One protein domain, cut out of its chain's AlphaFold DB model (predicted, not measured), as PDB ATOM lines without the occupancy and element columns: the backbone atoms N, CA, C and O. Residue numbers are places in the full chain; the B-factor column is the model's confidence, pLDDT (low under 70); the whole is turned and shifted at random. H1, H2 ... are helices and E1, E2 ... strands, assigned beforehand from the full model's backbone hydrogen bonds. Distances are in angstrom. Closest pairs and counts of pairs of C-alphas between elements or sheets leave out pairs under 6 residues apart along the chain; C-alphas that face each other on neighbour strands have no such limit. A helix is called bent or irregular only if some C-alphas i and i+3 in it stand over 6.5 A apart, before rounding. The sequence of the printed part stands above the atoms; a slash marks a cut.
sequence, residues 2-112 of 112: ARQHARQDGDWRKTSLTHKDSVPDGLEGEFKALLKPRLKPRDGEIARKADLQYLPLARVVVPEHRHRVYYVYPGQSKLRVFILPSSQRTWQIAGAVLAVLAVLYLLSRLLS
ATOM      1  N   ALA A   2     190.762  73.869 123.835       74.56
ATOM      2  CA  ALA A   2     189.437  74.273 123.306       74.56
ATOM      3  C   ALA A   2     189.266  75.797 123.139       74.56
ATOM      4  O   ALA A   2     188.843  76.264 122.088       74.56
ATOM      5  N   ARG A   3     189.688  76.590 124.137       76.62
ATOM      6  CA  ARG A   3     189.675  78.066 124.058       76.62
ATOM      7  C   ARG A   3     190.548  78.630 122.927       76.62
ATOM      8  O   ARG A   3     190.234  79.683 122.391       76.62
ATOM      9  N   GLN A   4     191.642  77.954 122.577       82.50
ATOM     10  CA  GLN A   4     192.553  78.400 121.519       82.50
ATOM     11  C   GLN A   4     191.962  78.128 120.133       82.50
ATOM     12  O   GLN A   4     191.971  79.021 119.297       82.50
ATOM     13  N   HIS A   5     191.367  76.951 119.923       81.81
ATOM     14  CA  HIS A   5     190.603  76.668 118.704       81.81
ATOM     15  C   HIS A   5     189.404  77.603 118.549       81.81
ATOM     16  O   HIS A   5     189.208  78.185 117.491       81.81
ATOM     17  N   ALA A   6     188.645  77.831 119.622       82.44
ATOM     18  CA  ALA A   6     187.540  78.783 119.607       82.44
ATOM     19  C   ALA A   6     187.997  80.211 119.244       82.44
ATOM     20  O   ALA A   6     187.299  80.912 118.520       82.44
ATOM     21  N   ARG A   7     189.189  80.643 119.680       84.06
ATOM     22  CA  ARG A   7     189.777  81.936 119.275       84.06
ATOM     23  C   ARG A   7     190.063  82.035 117.782       84.06
ATOM     24  O   ARG A   7     189.871  83.106 117.226       84.06
ATOM     25  N   GLN A   8     190.518  80.955 117.162       84.38
ATOM     26  CA  GLN A   8     190.878  80.945 115.744       84.38
ATOM     27  C   GLN A   8     189.648  80.803 114.841       84.38
ATOM     28  O   GLN A   8     189.543  81.487 113.832       84.38
ATOM     29  N   ASP A   9     188.711  79.941 115.229       84.31
ATOM     30  CA  ASP A   9     187.655  79.439 114.344       84.31
ATOM     31  C   ASP A   9     186.224  79.780 114.781       84.31
ATOM     32  O   ASP A   9     185.257  79.404 114.110       84.31
ATOM     33  N   GLY A  10     186.068  80.403 115.949       87.25
ATOM     34  CA  GLY A  10     184.766  80.762 116.497       87.25
ATOM     35  C   GLY A  10     184.107  81.901 115.726       87.25
ATOM     36  O   GLY A  10     184.768  82.836 115.278       87.25
ATOM     37  N   ASP A  11     182.784  81.845 115.618       92.38
ATOM     38  CA  ASP A  11     181.963  82.956 115.148       92.38
ATOM     39  C   ASP A  11     181.738  83.956 116.292       92.38
ATOM     40  O   ASP A  11     180.750  83.921 117.035       92.38
ATOM     41  N   TRP A  12     182.756  84.787 116.519       92.06
ATOM     42  CA  TRP A  12     182.784  85.740 117.621       92.06
ATOM     43  C   TRP A  12     181.790  86.874 117.400       92.06
ATOM     44  O   TRP A  12     181.930  87.685 116.483       92.06
ATOM     45  N   ARG A  13     180.855  87.016 118.337       91.44
ATOM     46  CA  ARG A  13     179.922  88.138 118.370       91.44
ATOM     47  C   ARG A  13     180.614  89.365 118.935       91.44
ATOM     48  O   ARG A  13     181.370  89.270 119.904       91.44
ATOM     49  N   LYS A  14     180.330  90.524 118.347       92.56
ATOM     50  CA  LYS A  14     180.806  91.827 118.815       92.56
ATOM     51  C   LYS A  14     179.611  92.672 119.229       92.56
ATOM     52  O   LYS A  14     178.610  92.700 118.521       92.56
ATOM     53  N   THR A  15     179.711  93.345 120.365       92.38
ATOM     54  CA  THR A  15     178.695  94.295 120.819       92.38
ATOM     55  C   THR A  15     179.356  95.452 121.538       92.38
ATOM     56  O   THR A  15     180.300  95.260 122.294       92.38
ATOM     57  N   SER A  16     178.836  96.650 121.330       92.75
ATOM     58  CA  SER A  16     179.168  97.808 122.148       92.75
ATOM     59  C   SER A  16     178.154  97.894 123.281       92.75
ATOM     60  O   SER A  16     176.960  97.792 123.016       92.75
ATOM     61  N   LEU A  17     178.608  98.115 124.511       92.81
ATOM     62  CA  LEU A  17     177.741  98.307 125.670       92.81
ATOM     63  C   LEU A  17     178.077  99.604 126.395       92.81
ATOM     64  O   LEU A  17     179.241  99.944 126.603       92.81
ATOM     65  N   THR A  18     177.035 100.283 126.845       91.44
ATOM     66  CA  THR A  18     177.070 101.400 127.786       91.44
ATOM     67  C   THR A  18     176.412 100.997 129.106       91.44
ATOM     68  O   THR A  18     175.868  99.901 129.240       91.44
ATOM     69  N   HIS A  19     176.420 101.880 130.109       87.94
ATOM     70  CA  HIS A  19     175.753 101.613 131.395       87.94
ATOM     71  C   HIS A  19     174.237 101.390 131.307       87.94
ATOM     72  O   HIS A  19     173.663 100.852 132.252       87.94
ATOM     73  N   LYS A  20     173.591 101.845 130.226       87.50
ATOM     74  CA  LYS A  20     172.140 101.716 130.025       87.50
ATOM     75  C   LYS A  20     171.765 100.410 129.332       87.50
ATOM     76  O   LYS A  20     170.616  99.988 129.421       87.50
ATOM     77  N   ASP A  21     172.724  99.777 128.664       88.69
ATOM     78  CA  ASP A  21     172.464  98.602 127.847       88.69
ATOM     79  C   ASP A  21     172.375  97.333 128.697       88.69
ATOM     80  O   ASP A  21     173.056  97.158 129.716       88.69
ATOM     81  N   SER A  22     171.531  96.407 128.248       86.31
ATOM     82  CA  SER A  22     171.455  95.080 128.848       86.31
ATOM     83  C   SER A  22     172.677  94.251 128.460       86.31
ATOM     84  O   SER A  22     173.118  94.241 127.312       86.31
ATOM     85  N   VAL A  23     173.237  93.542 129.437       87.19
ATOM     86  CA  VAL A  23     174.414  92.694 129.228       87.19
ATOM     87  C   VAL A  23     173.972  91.386 128.557       87.19
ATOM     88  O   VAL A  23     173.036  90.771 129.065       87.19
ATOM     89  N   PRO A  24     174.633  90.919 127.476       88.06
ATOM     90  CA  PRO A  24     174.220  89.722 126.744       88.06
ATOM     91  C   PRO A  24     174.057  88.484 127.630       88.06
ATOM     92  O   PRO A  24     174.933  88.177 128.445       88.06
ATOM     93  N   ASP A  25     172.980  87.724 127.424       83.56
ATOM     94  CA  ASP A  25     172.623  86.597 128.295       83.56
ATOM     95  C   ASP A  25     173.669  85.484 128.336       83.56
ATOM     96  O   ASP A  25     173.892  84.903 129.396       83.56
ATOM     97  N   GLY A  26     174.372  85.255 127.228       80.12
ATOM     98  CA  GLY A  26     175.391  84.211 127.100       80.12
ATOM     99  C   GLY A  26     176.719  84.482 127.816       80.12
ATOM    100  O   GLY A  26     177.640  83.681 127.674       80.12
ATOM    101  N   LEU A  27     176.860  85.598 128.539       86.56
ATOM    102  CA  LEU A  27     178.054  85.875 129.343       86.56
ATOM    103  C   LEU A  27     177.996  85.166 130.703       86.56
ATOM    104  O   LEU A  27     176.940  85.081 131.330       86.56
ATOM    105  N   GLU A  28     179.150  84.704 131.188       87.00
ATOM    106  CA  GLU A  28     179.264  84.126 132.531       87.00
ATOM    107  C   GLU A  28     178.846  85.148 133.599       87.00
ATOM    108  O   GLU A  28     179.197  86.330 133.523       87.00
ATOM    109  N   GLY A  29     178.086  84.693 134.601       86.75
ATOM    110  CA  GLY A  29     177.492  85.563 135.623       86.75
ATOM    111  C   GLY A  29     178.521  86.416 136.372       86.75
ATOM    112  O   GLY A  29     178.293  87.607 136.578       86.75
ATOM    113  N   GLU A  30     179.685  85.846 136.686       88.19
ATOM    114  CA  GLU A  30     180.796  86.564 137.322       88.19
ATOM    115  C   GLU A  30     181.304  87.719 136.450       88.19
ATOM    116  O   GLU A  30     181.486  88.841 136.925       88.19
ATOM    117  N   PHE A  31     181.458  87.487 135.144       88.19
ATOM    118  CA  PHE A  31     181.879  88.533 134.218       88.19
ATOM    119  C   PHE A  31     180.819  89.636 134.094       88.19
ATOM    120  O   PHE A  31     181.159  90.820 134.107       88.19
ATOM    121  N   LYS A  32     179.526  89.276 134.048       89.25
ATOM    122  CA  LYS A  32     178.426  90.258 134.052       89.25
ATOM    123  C   LYS A  32     178.470  91.154 135.293       89.25
ATOM    124  O   LYS A  32     178.298  92.370 135.172       89.25
ATOM    125  N   ALA A  33     178.717  90.563 136.464       88.56
ATOM    126  CA  ALA A  33     178.798  91.278 137.736       88.56
ATOM    127  C   ALA A  33     179.980  92.261 137.777       88.56
ATOM    128  O   ALA A  33     179.840  93.364 138.302       88.56
ATOM    129  N   LEU A  34     181.114  91.908 137.164       90.06
ATOM    130  CA  LEU A  34     182.279  92.792 137.047       90.06
ATOM    131  C   LEU A  34     182.091  93.907 136.009       90.06
ATOM    132  O   LEU A  34     182.638  95.001 136.167       90.06
ATOM    133  N   LEU A  35     181.336  93.642 134.942       89.44
ATOM    134  CA  LEU A  35     181.181  94.563 133.820       89.44
ATOM    135  C   LEU A  35     180.290  95.765 134.158       89.44
ATOM    136  O   LEU A  35     180.685  96.904 133.910       89.44
ATOM    137  N   LYS A  36     179.104  95.539 134.741       85.62
ATOM    138  CA  LYS A  36     178.123  96.615 134.995       85.62
ATOM    139  C   LYS A  36     178.685  97.788 135.816       85.62
ATOM    140  O   LYS A  36     178.496  98.930 135.399       85.62
ATOM    141  N   PRO A  37     179.399  97.569 136.937       90.25
ATOM    142  CA  PRO A  37     179.986  98.665 137.708       90.25
ATOM    143  C   PRO A  37     181.015  99.474 136.913       90.25
ATOM    144  O   PRO A  37     181.120 100.683 137.098       90.25
ATOM    145  N   ARG A  38     181.758  98.824 136.007       90.50
ATOM    146  CA  ARG A  38     182.788  99.475 135.186       90.50
ATOM    147  C   ARG A  38     182.210 100.347 134.074       90.50
ATOM    148  O   ARG A  38     182.894 101.260 133.627       90.50
ATOM    149  N   LEU A  39     180.971 100.087 133.657       92.12
ATOM    150  CA  LEU A  39     180.280 100.873 132.635       92.12
ATOM    151  C   LEU A  39     179.615 102.141 133.185       92.12
ATOM    152  O   LEU A  39     179.354 103.054 132.407       92.12
ATOM    153  N   LYS A  40     179.341 102.234 134.494       93.00
ATOM    154  CA  LYS A  40     178.740 103.437 135.105       93.00
ATOM    155  C   LYS A  40     179.623 104.662 134.859       93.00
ATOM    156  O   LYS A  40     180.805 104.530 135.110       93.00
ATOM    157  N   PRO A  41     179.140 105.832 134.431       93.38
ATOM    158  CA  PRO A  41     179.993 107.020 134.287       93.38
ATOM    159  C   PRO A  41     180.676 107.417 135.613       93.38
ATOM    160  O   PRO A  41     180.137 107.136 136.684       93.38
ATOM    161  N   ARG A  42     181.871 108.013 135.550       91.94
ATOM    162  CA  ARG A  42     182.554 108.697 136.667       91.94
ATOM    163  C   ARG A  42     182.266 110.198 136.638       91.94
ATOM    164  O   ARG A  42     181.703 110.705 135.672       91.94
ATOM    165  N   ASP A  43     182.691 110.905 137.679       92.62
ATOM    166  CA  ASP A  43     182.543 112.357 137.765       92.62
ATOM    167  C   ASP A  43     183.207 113.046 136.564       92.62
ATOM    168  O   ASP A  43     184.366 112.791 136.238       92.62
ATOM    169  N   GLY A  44     182.435 113.891 135.878       93.62
ATOM    170  CA  GLY A  44     182.849 114.564 134.644       93.62
ATOM    171  C   GLY A  44     182.672 113.746 133.356       93.62
ATOM    172  O   GLY A  44     182.861 114.293 132.272       93.62
ATOM    173  N   GLU A  45     182.273 112.471 133.427       93.12
ATOM    174  CA  GLU A  45     181.999 111.644 132.243       93.12
ATOM    175  C   GLU A  45     180.511 111.683 131.852       93.12
ATOM    176  O   GLU A  45     179.623 111.457 132.671       93.12
ATOM    177  N   ILE A  46     180.227 111.884 130.559       89.62
ATOM    178  CA  ILE A  46     178.859 111.805 130.008       89.62
ATOM    179  C   ILE A  46     178.392 110.341 129.934       89.62
ATOM    180  O   ILE A  46     177.250 110.009 130.254       89.62
ATOM    181  N   ALA A  47     179.281 109.447 129.492       90.38
ATOM    182  CA  ALA A  47     179.034 108.015 129.404       90.38
ATOM    183  C   ALA A  47     180.352 107.231 129.353       90.38
ATOM    184  O   ALA A  47     181.353 107.732 128.843       90.38
ATOM    185  N   ARG A  48     180.323 105.965 129.790       93.00
ATOM    186  CA  ARG A  48     181.358 104.977 129.456       93.00
ATOM    187  C   ARG A  48     180.798 103.902 128.541       93.00
ATOM    188  O   ARG A  48     179.654 103.467 128.689       93.00
ATOM    189  N   LYS A  49     181.642 103.495 127.600       93.44
ATOM    190  CA  LYS A  49     181.373 102.493 126.576       93.44
ATOM    191  C   LYS A  49     182.447 101.414 126.663       93.44
ATOM    192  O   LYS A  49     183.612 101.731 126.895       93.44
ATOM    193  N   ALA A  50     182.065 100.163 126.456       92.38
ATOM    194  CA  ALA A  50     182.994  99.070 126.231       92.38
ATOM    195  C   ALA A  50     182.581  98.296 124.984       92.38
ATOM    196  O   ALA A  50     181.406  97.976 124.809       92.38
ATOM    197  N   ASP A  51     183.559  97.950 124.158       93.31
ATOM    198  CA  ASP A  51     183.366  97.001 123.074       93.31
ATOM    199  C   ASP A  51     183.694  95.601 123.596       93.31
ATOM    200  O   ASP A  51     184.781  95.332 124.108       93.31
ATOM    201  N   LEU A  52     182.716  94.707 123.508       91.88
ATOM    202  CA  LEU A  52     182.822  93.326 123.938       91.88
ATOM    203  C   LEU A  52     182.860  92.411 122.733       91.88
ATOM    204  O   LEU A  52     182.046  92.515 121.816       91.88
ATOM    205  N   GLN A  53     183.759  91.440 122.808       91.56
ATOM    206  CA  GLN A  53     183.777  90.296 121.921       91.56
ATOM    207  C   GLN A  53     183.518  89.037 122.745       91.56
ATOM    208  O   GLN A  53     184.188  88.802 123.751       91.56
ATOM    209  N   TYR A  54     182.529  88.239 122.347       91.31
ATOM    210  CA  TYR A  54     182.134  87.044 123.086       91.31
ATOM    211  C   TYR A  54     181.692  85.918 122.154       91.31
ATOM    212  O   TYR A  54     181.251  86.145 121.029       91.31
ATOM    213  N   LEU A  55     181.824  84.685 122.635       91.44
ATOM    214  CA  LEU A  55     181.480  83.473 121.901       91.44
ATOM    215  C   LEU A  55     180.738  82.520 122.847       91.44
ATOM    216  O   LEU A  55     181.327  82.104 123.848       91.44
ATOM    217  N   PRO A  56     179.477  82.158 122.555       89.00
ATOM    218  CA  PRO A  56     178.781  81.117 123.299       89.00
ATOM    219  C   PRO A  56     179.533  79.785 123.185       89.00
ATOM    220  O   PRO A  56     179.793  79.305 122.082       89.00
ATOM    221  N   LEU A  57     179.877  79.187 124.323       88.56
ATOM    222  CA  LEU A  57     180.599  77.919 124.398       88.56
ATOM    223  C   LEU A  57     179.866  76.980 125.352       88.56
ATOM    224  O   LEU A  57     179.705  77.289 126.530       88.56
ATOM    225  N   ALA A  58     179.466  75.813 124.860       89.38
ATOM    226  CA  ALA A  58     178.872  74.765 125.673       89.38
ATOM    227  C   ALA A  58     179.910  73.686 125.989       89.38
ATOM    228  O   ALA A  58     180.596  73.185 125.096       89.38
ATOM    229  N   ARG A  59     180.005  73.299 127.263       90.56
ATOM    230  CA  ARG A  59     180.757  72.121 127.706       90.56
ATOM    231  C   ARG A  59     179.770  70.988 127.958       90.56
ATOM    232  O   ARG A  59     178.983  71.059 128.894       90.56
ATOM    233  N   VAL A  60     179.854  69.936 127.158       90.31
ATOM    234  CA  VAL A  60     178.955  68.784 127.199       90.31
ATOM    235  C   VAL A  60     179.738  67.545 127.620       90.31
ATOM    236  O   VAL A  60     180.811  67.250 127.091       90.31
ATOM    237  N   VAL A  61     179.199  66.815 128.592       89.00
ATOM    238  CA  VAL A  61     179.710  65.507 129.010       89.00
ATOM    239  C   VAL A  61     178.624  64.492 128.707       89.00
ATOM    240  O   VAL A  61     177.507  64.620 129.195       89.00
ATOM    241  N   VAL A  62     178.960  63.505 127.883       88.00
ATOM    242  CA  VAL A  62     178.041  62.439 127.478       88.00
ATOM    243  C   VAL A  62     178.243  61.253 128.429       88.00
ATOM    244  O   VAL A  62     179.388  60.800 128.559       88.00
ATOM    245  N   PRO A  63     177.200  60.764 129.127       85.81
ATOM    246  CA  PRO A  63     177.328  59.695 130.120       85.81
ATOM    247  C   PRO A  63     177.995  58.419 129.596       85.81
ATOM    248  O   PRO A  63     178.790  57.813 130.310       85.81
ATOM    249  N   GLU A  64     177.742  58.053 128.342       87.12
ATOM    250  CA  GLU A  64     178.294  56.882 127.650       87.12
ATOM    251  C   GLU A  64     179.793  57.051 127.346       87.12
ATOM    252  O   GLU A  64     180.529  56.089 127.109       87.12
ATOM    253  N   HIS A  65     180.287  58.291 127.372       83.19
ATOM    254  CA  HIS A  65     181.654  58.660 127.028       83.19
ATOM    255  C   HIS A  65     182.286  59.556 128.100       83.19
ATOM    256  O   HIS A  65     182.915  60.561 127.782       83.19
ATOM    257  N   ARG A  66     182.206  59.166 129.384       81.25
ATOM    258  CA  ARG A  66     182.759  59.951 130.519       81.25
ATOM    259  C   ARG A  66     184.248  60.302 130.408       81.25
ATOM    260  O   ARG A  66     184.739  61.204 131.084       81.25
ATOM    261  N   HIS A  67     184.985  59.584 129.567       84.00
ATOM    262  CA  HIS A  67     186.395  59.851 129.293       84.00
ATOM    263  C   HIS A  67     186.616  61.009 128.303       84.00
ATOM    264  O   HIS A  67     187.767  61.352 128.030       84.00
ATOM    265  N   ARG A  68     185.544  61.607 127.767       87.38
ATOM    266  CA  ARG A  68     185.568  62.690 126.781       87.38
ATOM    267  C   ARG A  68     184.720  63.862 127.259       87.38
ATOM    268  O   ARG A  68     183.642  63.693 127.822       87.38
ATOM    269  N   VAL A  69     185.218  65.063 127.008       90.31
ATOM    270  CA  VAL A  69     184.498  66.321 127.200       90.31
ATOM    271  C   VAL A  69     184.376  66.983 125.837       90.31
ATOM    272  O   VAL A  69     185.382  67.204 125.160       90.31
ATOM    273  N   TYR A  70     183.149  67.295 125.443       91.50
ATOM    274  CA  TYR A  70     182.830  67.933 124.176       91.50
ATOM    275  C   TYR A  70     182.650  69.430 124.410       91.50
ATOM    276  O   TYR A  70     181.871  69.847 125.264       91.50
ATOM    277  N   TYR A  71     183.376  70.246 123.661       91.88
ATOM    278  CA  TYR A  71     183.207  71.692 123.636       91.88
ATOM    279  C   TYR A  71     182.540  72.073 122.323       91.88
ATOM    280  O   TYR A  71     183.100  71.816 121.260       91.88
ATOM    281  N   VAL A  72     181.353  72.665 122.401       92.88
ATOM    282  CA  VAL A  72     180.547  73.049 121.239       92.88
ATOM    283  C   VAL A  72     180.457  74.566 121.171       92.88
ATOM    284  O   VAL A  72     180.131  75.211 122.166       92.88
ATOM    285  N   TYR A  73     180.749  75.138 120.009       92.06
ATOM    286  CA  TYR A  73     180.656  76.578 119.764       92.06
ATOM    287  C   TYR A  73     180.216  76.856 118.322       92.06
ATOM    288  O   TYR A  73     180.422  76.010 117.444       92.06
ATOM    289  N   PRO A  74     179.606  78.022 118.044       91.88
ATOM    290  CA  PRO A  74     179.298  78.407 116.676       91.88
ATOM    291  C   PRO A  74     180.603  78.701 115.933       91.88
ATOM    292  O   PRO A  74     181.425  79.494 116.390       91.88
ATOM    293  N   GLY A  75     180.825  78.017 114.813       89.62
ATOM    294  CA  GLY A  75     181.794  78.432 113.803       89.62
ATOM    295  C   GLY A  75     181.093  79.225 112.701       89.62
ATOM    296  O   GLY A  75     179.868  79.282 112.666       89.62
ATOM    297  N   GLN A  76     181.870  79.785 111.774       86.06
ATOM    298  CA  GLN A  76     181.361  80.713 110.748       86.06
ATOM    299  C   GLN A  76     180.178  80.186 109.912       86.06
ATOM    300  O   GLN A  76     179.316  80.963 109.522       86.06
ATOM    301  N   SER A  77     180.131  78.883 109.616       85.94
ATOM    302  CA  SER A  77     179.073  78.272 108.789       85.94
ATOM    303  C   SER A  77     178.308  77.140 109.473       85.94
ATOM    304  O   SER A  77     177.225  76.767 109.033       85.94
ATOM    305  N   LYS A  78     178.869  76.557 110.537       90.44
ATOM    306  CA  LYS A  78     178.283  75.429 111.268       90.44
ATOM    307  C   LYS A  78     178.812  75.371 112.692       90.44
ATOM    308  O   LYS A  78     179.881  75.908 112.993       90.44
ATOM    309  N   LEU A  79     178.095  74.655 113.555       91.50
ATOM    310  CA  LEU A  79     178.594  74.312 114.884       91.50
ATOM    311  C   LEU A  79     179.901  73.522 114.764       91.50
ATOM    312  O   LEU A  79     180.018  72.589 113.966       91.50
ATOM    313  N   ARG A  80     180.884  73.899 115.578       91.69
ATOM    314  CA  ARG A  80     182.144  73.178 115.725       91.69
ATOM    315  C   ARG A  80     182.158  72.464 117.066       91.69
ATOM    316  O   ARG A  80     181.728  73.011 118.080       91.69
ATOM    317  N   VAL A  81     182.658  71.234 117.045       91.06
ATOM    318  CA  VAL A  81     182.774  70.373 118.220       91.06
ATOM    319  C   VAL A  81     184.237  70.008 118.395       91.06
ATOM    320  O   VAL A  81     184.854  69.450 117.491       91.06
ATOM    321  N   PHE A  82     184.789  70.312 119.564       88.88
ATOM    322  CA  PHE A  82     186.143  69.938 119.941       88.88
ATOM    323  C   PHE A  82     186.109  68.939 121.092       88.88
ATOM    324  O   PHE A  82     185.419  69.155 122.089       88.88
ATOM    325  N   ILE A  83     186.860  67.850 120.963       89.56
ATOM    326  CA  ILE A  83     186.853  66.748 121.926       89.56
ATOM    327  C   ILE A  83     188.153  66.788 122.722       89.56
ATOM    328  O   ILE A  83     189.241  66.787 122.153       89.56
ATOM    329  N   LEU A  84     188.036  66.799 124.046       86.56
ATOM    330  CA  LEU A  84     189.163  66.699 124.969       86.56
ATOM    331  C   LEU A  84     189.028  65.452 125.842       86.56
ATOM    332  O   LEU A  84     187.905  65.087 126.203       86.56
ATOM    333  N   PRO A  85     190.142  64.806 126.227       84.56
ATOM    334  CA  PRO A  85     190.099  63.793 127.267       84.56
ATOM    335  C   PRO A  85     189.627  64.427 128.580       84.56
ATOM    336  O   PRO A  85     189.923  65.588 128.877       84.56
ATOM    337  N   SER A  86     188.871  63.671 129.373       83.94
ATOM    338  CA  SER A  86     188.474  64.126 130.702       83.94
ATOM    339  C   SER A  86     189.682  64.181 131.643       83.94
ATOM    340  O   SER A  86     190.617  63.389 131.516       83.94
ATOM    341  N   SER A  87     189.641  65.092 132.620       78.00
ATOM    342  CA  SER A  87     190.714  65.248 133.617       78.00
ATOM    343  C   SER A  87     191.011  63.929 134.348       78.00
ATOM    344  O   SER A  87     192.161  63.548 134.551       78.00
ATOM    345  N   GLN A  88     189.967  63.156 134.661       80.31
ATOM    346  CA  GLN A  88     190.112  61.843 135.289       80.31
ATOM    347  C   GLN A  88     190.928  60.873 134.420       80.31
ATOM    348  O   GLN A  88     191.823  60.199 134.922       80.31
ATOM    349  N   ARG A  89     190.664  60.836 133.108       80.38
ATOM    350  CA  ARG A  89     191.403  59.999 132.153       80.38
ATOM    351  C   ARG A  89     192.865  60.439 132.050       80.38
ATOM    352  O   ARG A  89     193.748  59.588 132.011       80.38
ATOM    353  N   THR A  90     193.136  61.747 132.037       81.88
ATOM    354  CA  THR A  90     194.518  62.256 132.003       81.88
ATOM    355  C   THR A  90     195.296  61.895 133.266       81.88
ATOM    356  O   THR A  90     196.449  61.487 133.159       81.88
ATOM    357  N   TRP A  91     194.663  61.946 134.443       82.12
ATOM    358  CA  TRP A  91     195.288  61.522 135.700       82.12
ATOM    359  C   TRP A  91     195.560  60.016 135.747       82.12
ATOM    360  O   TRP A  91     196.629  59.608 136.194       82.12
ATOM    361  N   GLN A  92     194.645  59.190 135.233       86.69
ATOM    362  CA  GLN A  92     194.859  57.742 135.125       86.69
ATOM    363  C   GLN A  92     196.071  57.407 134.249       86.69
ATOM    364  O   GLN A  92     196.894  56.578 134.628       86.69
ATOM    365  N   ILE A  93     196.205  58.073 133.098       87.25
ATOM    366  CA  ILE A  93     197.351  57.876 132.198       87.25
ATOM    367  C   ILE A  93     198.647  58.330 132.876       87.25
ATOM    368  O   ILE A  93     199.623  57.587 132.867       87.25
ATOM    369  N   ALA A  94     198.654  59.513 133.498       90.69
ATOM    370  CA  ALA A  94     199.829  60.023 134.202       90.69
ATOM    371  C   ALA A  94     200.283  59.071 135.322       90.69
ATOM    372  O   ALA A  94     201.470  58.769 135.428       90.69
ATOM    373  N   GLY A  95     199.337  58.542 136.105       93.88
ATOM    374  CA  GLY A  95     199.617  57.549 137.141       93.88
ATOM    375  C   GLY A  95     200.200  56.250 136.581       93.88
ATOM    376  O   GLY A  95     201.187  55.748 137.111       93.88
ATOM    377  N   ALA A  96     199.647  55.731 135.480       94.38
ATOM    378  CA  ALA A  96     200.162  54.525 134.832       94.38
ATOM    379  C   ALA A  96     201.594  54.717 134.302       94.38
ATOM    380  O   ALA A  96     202.450  53.861 134.514       94.38
ATOM    381  N   VAL A  97     201.877  55.859 133.665       96.69
ATOM    382  CA  VAL A  97     203.226  56.196 133.182       96.69
ATOM    383  C   VAL A  97     204.214  56.299 134.344       96.69
ATOM    384  O   VAL A  97     205.296  55.721 134.271       96.69
ATOM    385  N   LEU A  98     203.836  56.972 135.436       97.56
ATOM    386  CA  LEU A  98     204.670  57.067 136.639       97.56
ATOM    387  C   LEU A  98     204.971  55.689 137.242       97.56
ATOM    388  O   LEU A  98     206.113  55.429 137.613       97.56
ATOM    389  N   ALA A  99     203.980  54.796 137.297       96.62
ATOM    390  CA  ALA A  99     204.172  53.439 137.798       96.62
ATOM    391  C   ALA A  99     205.156  52.637 136.930       96.62
ATOM    392  O   ALA A  99     206.077  52.018 137.463       96.62
ATOM    393  N   VAL A 100     205.018  52.691 135.600       97.88
ATOM    394  CA  VAL A 100     205.944  52.018 134.670       97.88
ATOM    395  C   VAL A 100     207.367  52.554 134.827       97.88
ATOM    396  O   VAL A 100     208.308  51.768 134.924       97.88
ATOM    397  N   LEU A 101     207.534  53.876 134.905       97.88
ATOM    398  CA  LEU A 101     208.845  54.495 135.115       97.88
ATOM    399  C   LEU A 101     209.473  54.078 136.450       97.88
ATOM    400  O   LEU A 101     210.668  53.800 136.492       97.88
ATOM    401  N   ALA A 102     208.683  53.981 137.523       97.38
ATOM    402  CA  ALA A 102     209.169  53.523 138.822       97.38
ATOM    403  C   ALA A 102     209.644  52.060 138.783       97.38
ATOM    404  O   ALA A 102     210.698  51.745 139.336       97.38
ATOM    405  N   VAL A 103     208.915  51.177 138.092       97.31
ATOM    406  CA  VAL A 103     209.316  49.771 137.909       97.31
ATOM    407  C   VAL A 103     210.608  49.671 137.100       97.31
ATOM    408  O   VAL A 103     211.532  48.979 137.517       97.31
ATOM    409  N   LEU A 104     210.711  50.392 135.979       97.25
ATOM    410  CA  LEU A 104     211.934  50.423 135.169       97.25
ATOM    411  C   LEU A 104     213.129  50.954 135.967       97.25
ATOM    412  O   LEU A 104     214.220  50.396 135.883       97.25
ATOM    413  N   TYR A 105     212.918  51.990 136.779       97.12
ATOM    414  CA  TYR A 105     213.946  52.526 137.663       97.12
ATOM    415  C   TYR A 105     214.420  51.484 138.686       97.12
ATOM    416  O   TYR A 105     215.622  51.266 138.828       97.12
ATOM    417  N   LEU A 106     213.494  50.798 139.360       96.25
ATOM    418  CA  LEU A 106     213.825  49.738 140.317       96.25
ATOM    419  C   LEU A 106     214.590  48.591 139.657       96.25
ATOM    420  O   LEU A 106     215.600  48.149 140.194       96.25
ATOM    421  N   LEU A 107     214.164  48.153 138.471       96.56
ATOM    422  CA  LEU A 107     214.886  47.137 137.705       96.56
ATOM    423  C   LEU A 107     216.293  47.617 137.339       96.56
ATOM    424  O   LEU A 107     217.252  46.885 137.546       96.56
ATOM    425  N   SER A 108     216.448  48.864 136.889       95.75
ATOM    426  CA  SER A 108     217.773  49.412 136.572       95.75
ATOM    427  C   SER A 108     218.710  49.457 137.784       95.75
ATOM    428  O   SER A 108     219.915  49.306 137.626       95.75
ATOM    429  N   ARG A 109     218.163  49.623 138.997       94.38
ATOM    430  CA  ARG A 109     218.917  49.562 140.259       94.38
ATOM    431  C   ARG A 109     219.245  48.142 140.712       94.38
ATOM    432  O   ARG A 109     220.195  47.985 141.460       94.38
ATOM    433  N   LEU A 110     218.447  47.150 140.322       89.50
ATOM    434  CA  LEU A 110     218.636  45.744 140.695       89.50
ATOM    435  C   LEU A 110     219.561  44.993 139.727       89.50
ATOM    436  O   LEU A 110     220.196  44.026 140.127       89.50
ATOM    437  N   LEU A 111     219.599  45.407 138.458       85.00
ATOM    438  CA  LEU A 111     220.484  44.855 137.424       85.00
ATOM    439  C   LEU A 111     221.849  45.561 137.339       85.00
ATOM    440  O   LEU A 111     222.678  45.164 136.521       85.00
ATOM    441  N   SER A 112     222.062  46.607 138.141       66.50
ATOM    442  CA  SER A 112     223.325  47.342 138.253       66.50
ATOM    443  C   SER A 112     224.029  47.015 139.558       66.50
ATOM    444  O   SER A 112     225.267  47.183 139.552       66.50
TER     445      SER A 112
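Overview. This is residues 2 to 112 of the 112 residues of an uncharacterized protein of Streptomyces sp. SID8375 (UniProt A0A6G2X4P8). Two small antiparallel sheets stand end to end, and one long helix, H3, sticks out from the far end of the second as a free arm with residues 91 to 112. The three-stranded sheet E3 E4 E5 makes the middle, with the short helix H1 over one face; the two-stranded sheet E1 E2 makes the other end, with H2 over one of its faces, nearest to it with residues 35 to 39. The printed part has 111 residues, in the order H1 E1 H2 E2 E3 E4 E5 H3, of mixed class, helices and strands. The whole is extended, with a radius of gyration of the C-alphas of 23.2 A and spans of 79 by 37 by 25 A; H3 makes much of the length.

Along the chain. H1 holds residues 2 to 9 and begins at C-alpha 2 (189.437, 74.273, 123.306). E1 is residues 13 to 18, 16.5 A long, and H2 residues 29 to 39, 15.8 A. H2 is neither bent nor irregular, but only just: C-alphas 34 and 37 are 6.3 A apart. E2 is residues 49 to 54, 15.9 A, and E3 residues 58 to 60. E4, residues 68 to 74, spans 19.7 A and E5, residues 79 to 85, 19.9 A. H3, residues 87 to 110, spans 34.8 A and ends at C-alpha 110 (218.636, 45.744, 140.695).

Arrangement. E3, E4 and E5 form a meander, each strand the antiparallel neighbour of the one before; E3 and E4 are a hairpin, as are E4 and E5. N 58 and O 72 are 2.8 A apart, and N 71 and O 82 2.8 A, within hydrogen-bond range. H1 is on this sheet at a height of 9.2 A, over E5, and runs along the strands, at 26 degrees to E5 on the local plane; its closest C-alphas to E5 are those of Ala 2 and Phe 82, 6.4 A apart. H3 only grazes the sheet, with residues 87 to 90. E1 and E2 are antiparallel at 156 degrees, with N 15 and O 52 2.9 A apart. The closest C-alphas of E1 and H2 are those of Thr 18 and Leu 39, 5.8 A apart. E2 and E3 are apart, as are H1 and H2. In H1 and H3 every O i to N i+4 pair is within hydrogen-bond range; in H2, 5 of 7.

Size, cuts and confidence. The C-alphas farthest apart, of Gly 44 and Leu 111, are 79.3 A apart. Without residues 91 to 112 the body spans 57 by 29 by 19 A. The printed part has no cut and no long link. Mean pLDDT of the printed part is 89.1; residue 112, the chain's last, is under 70.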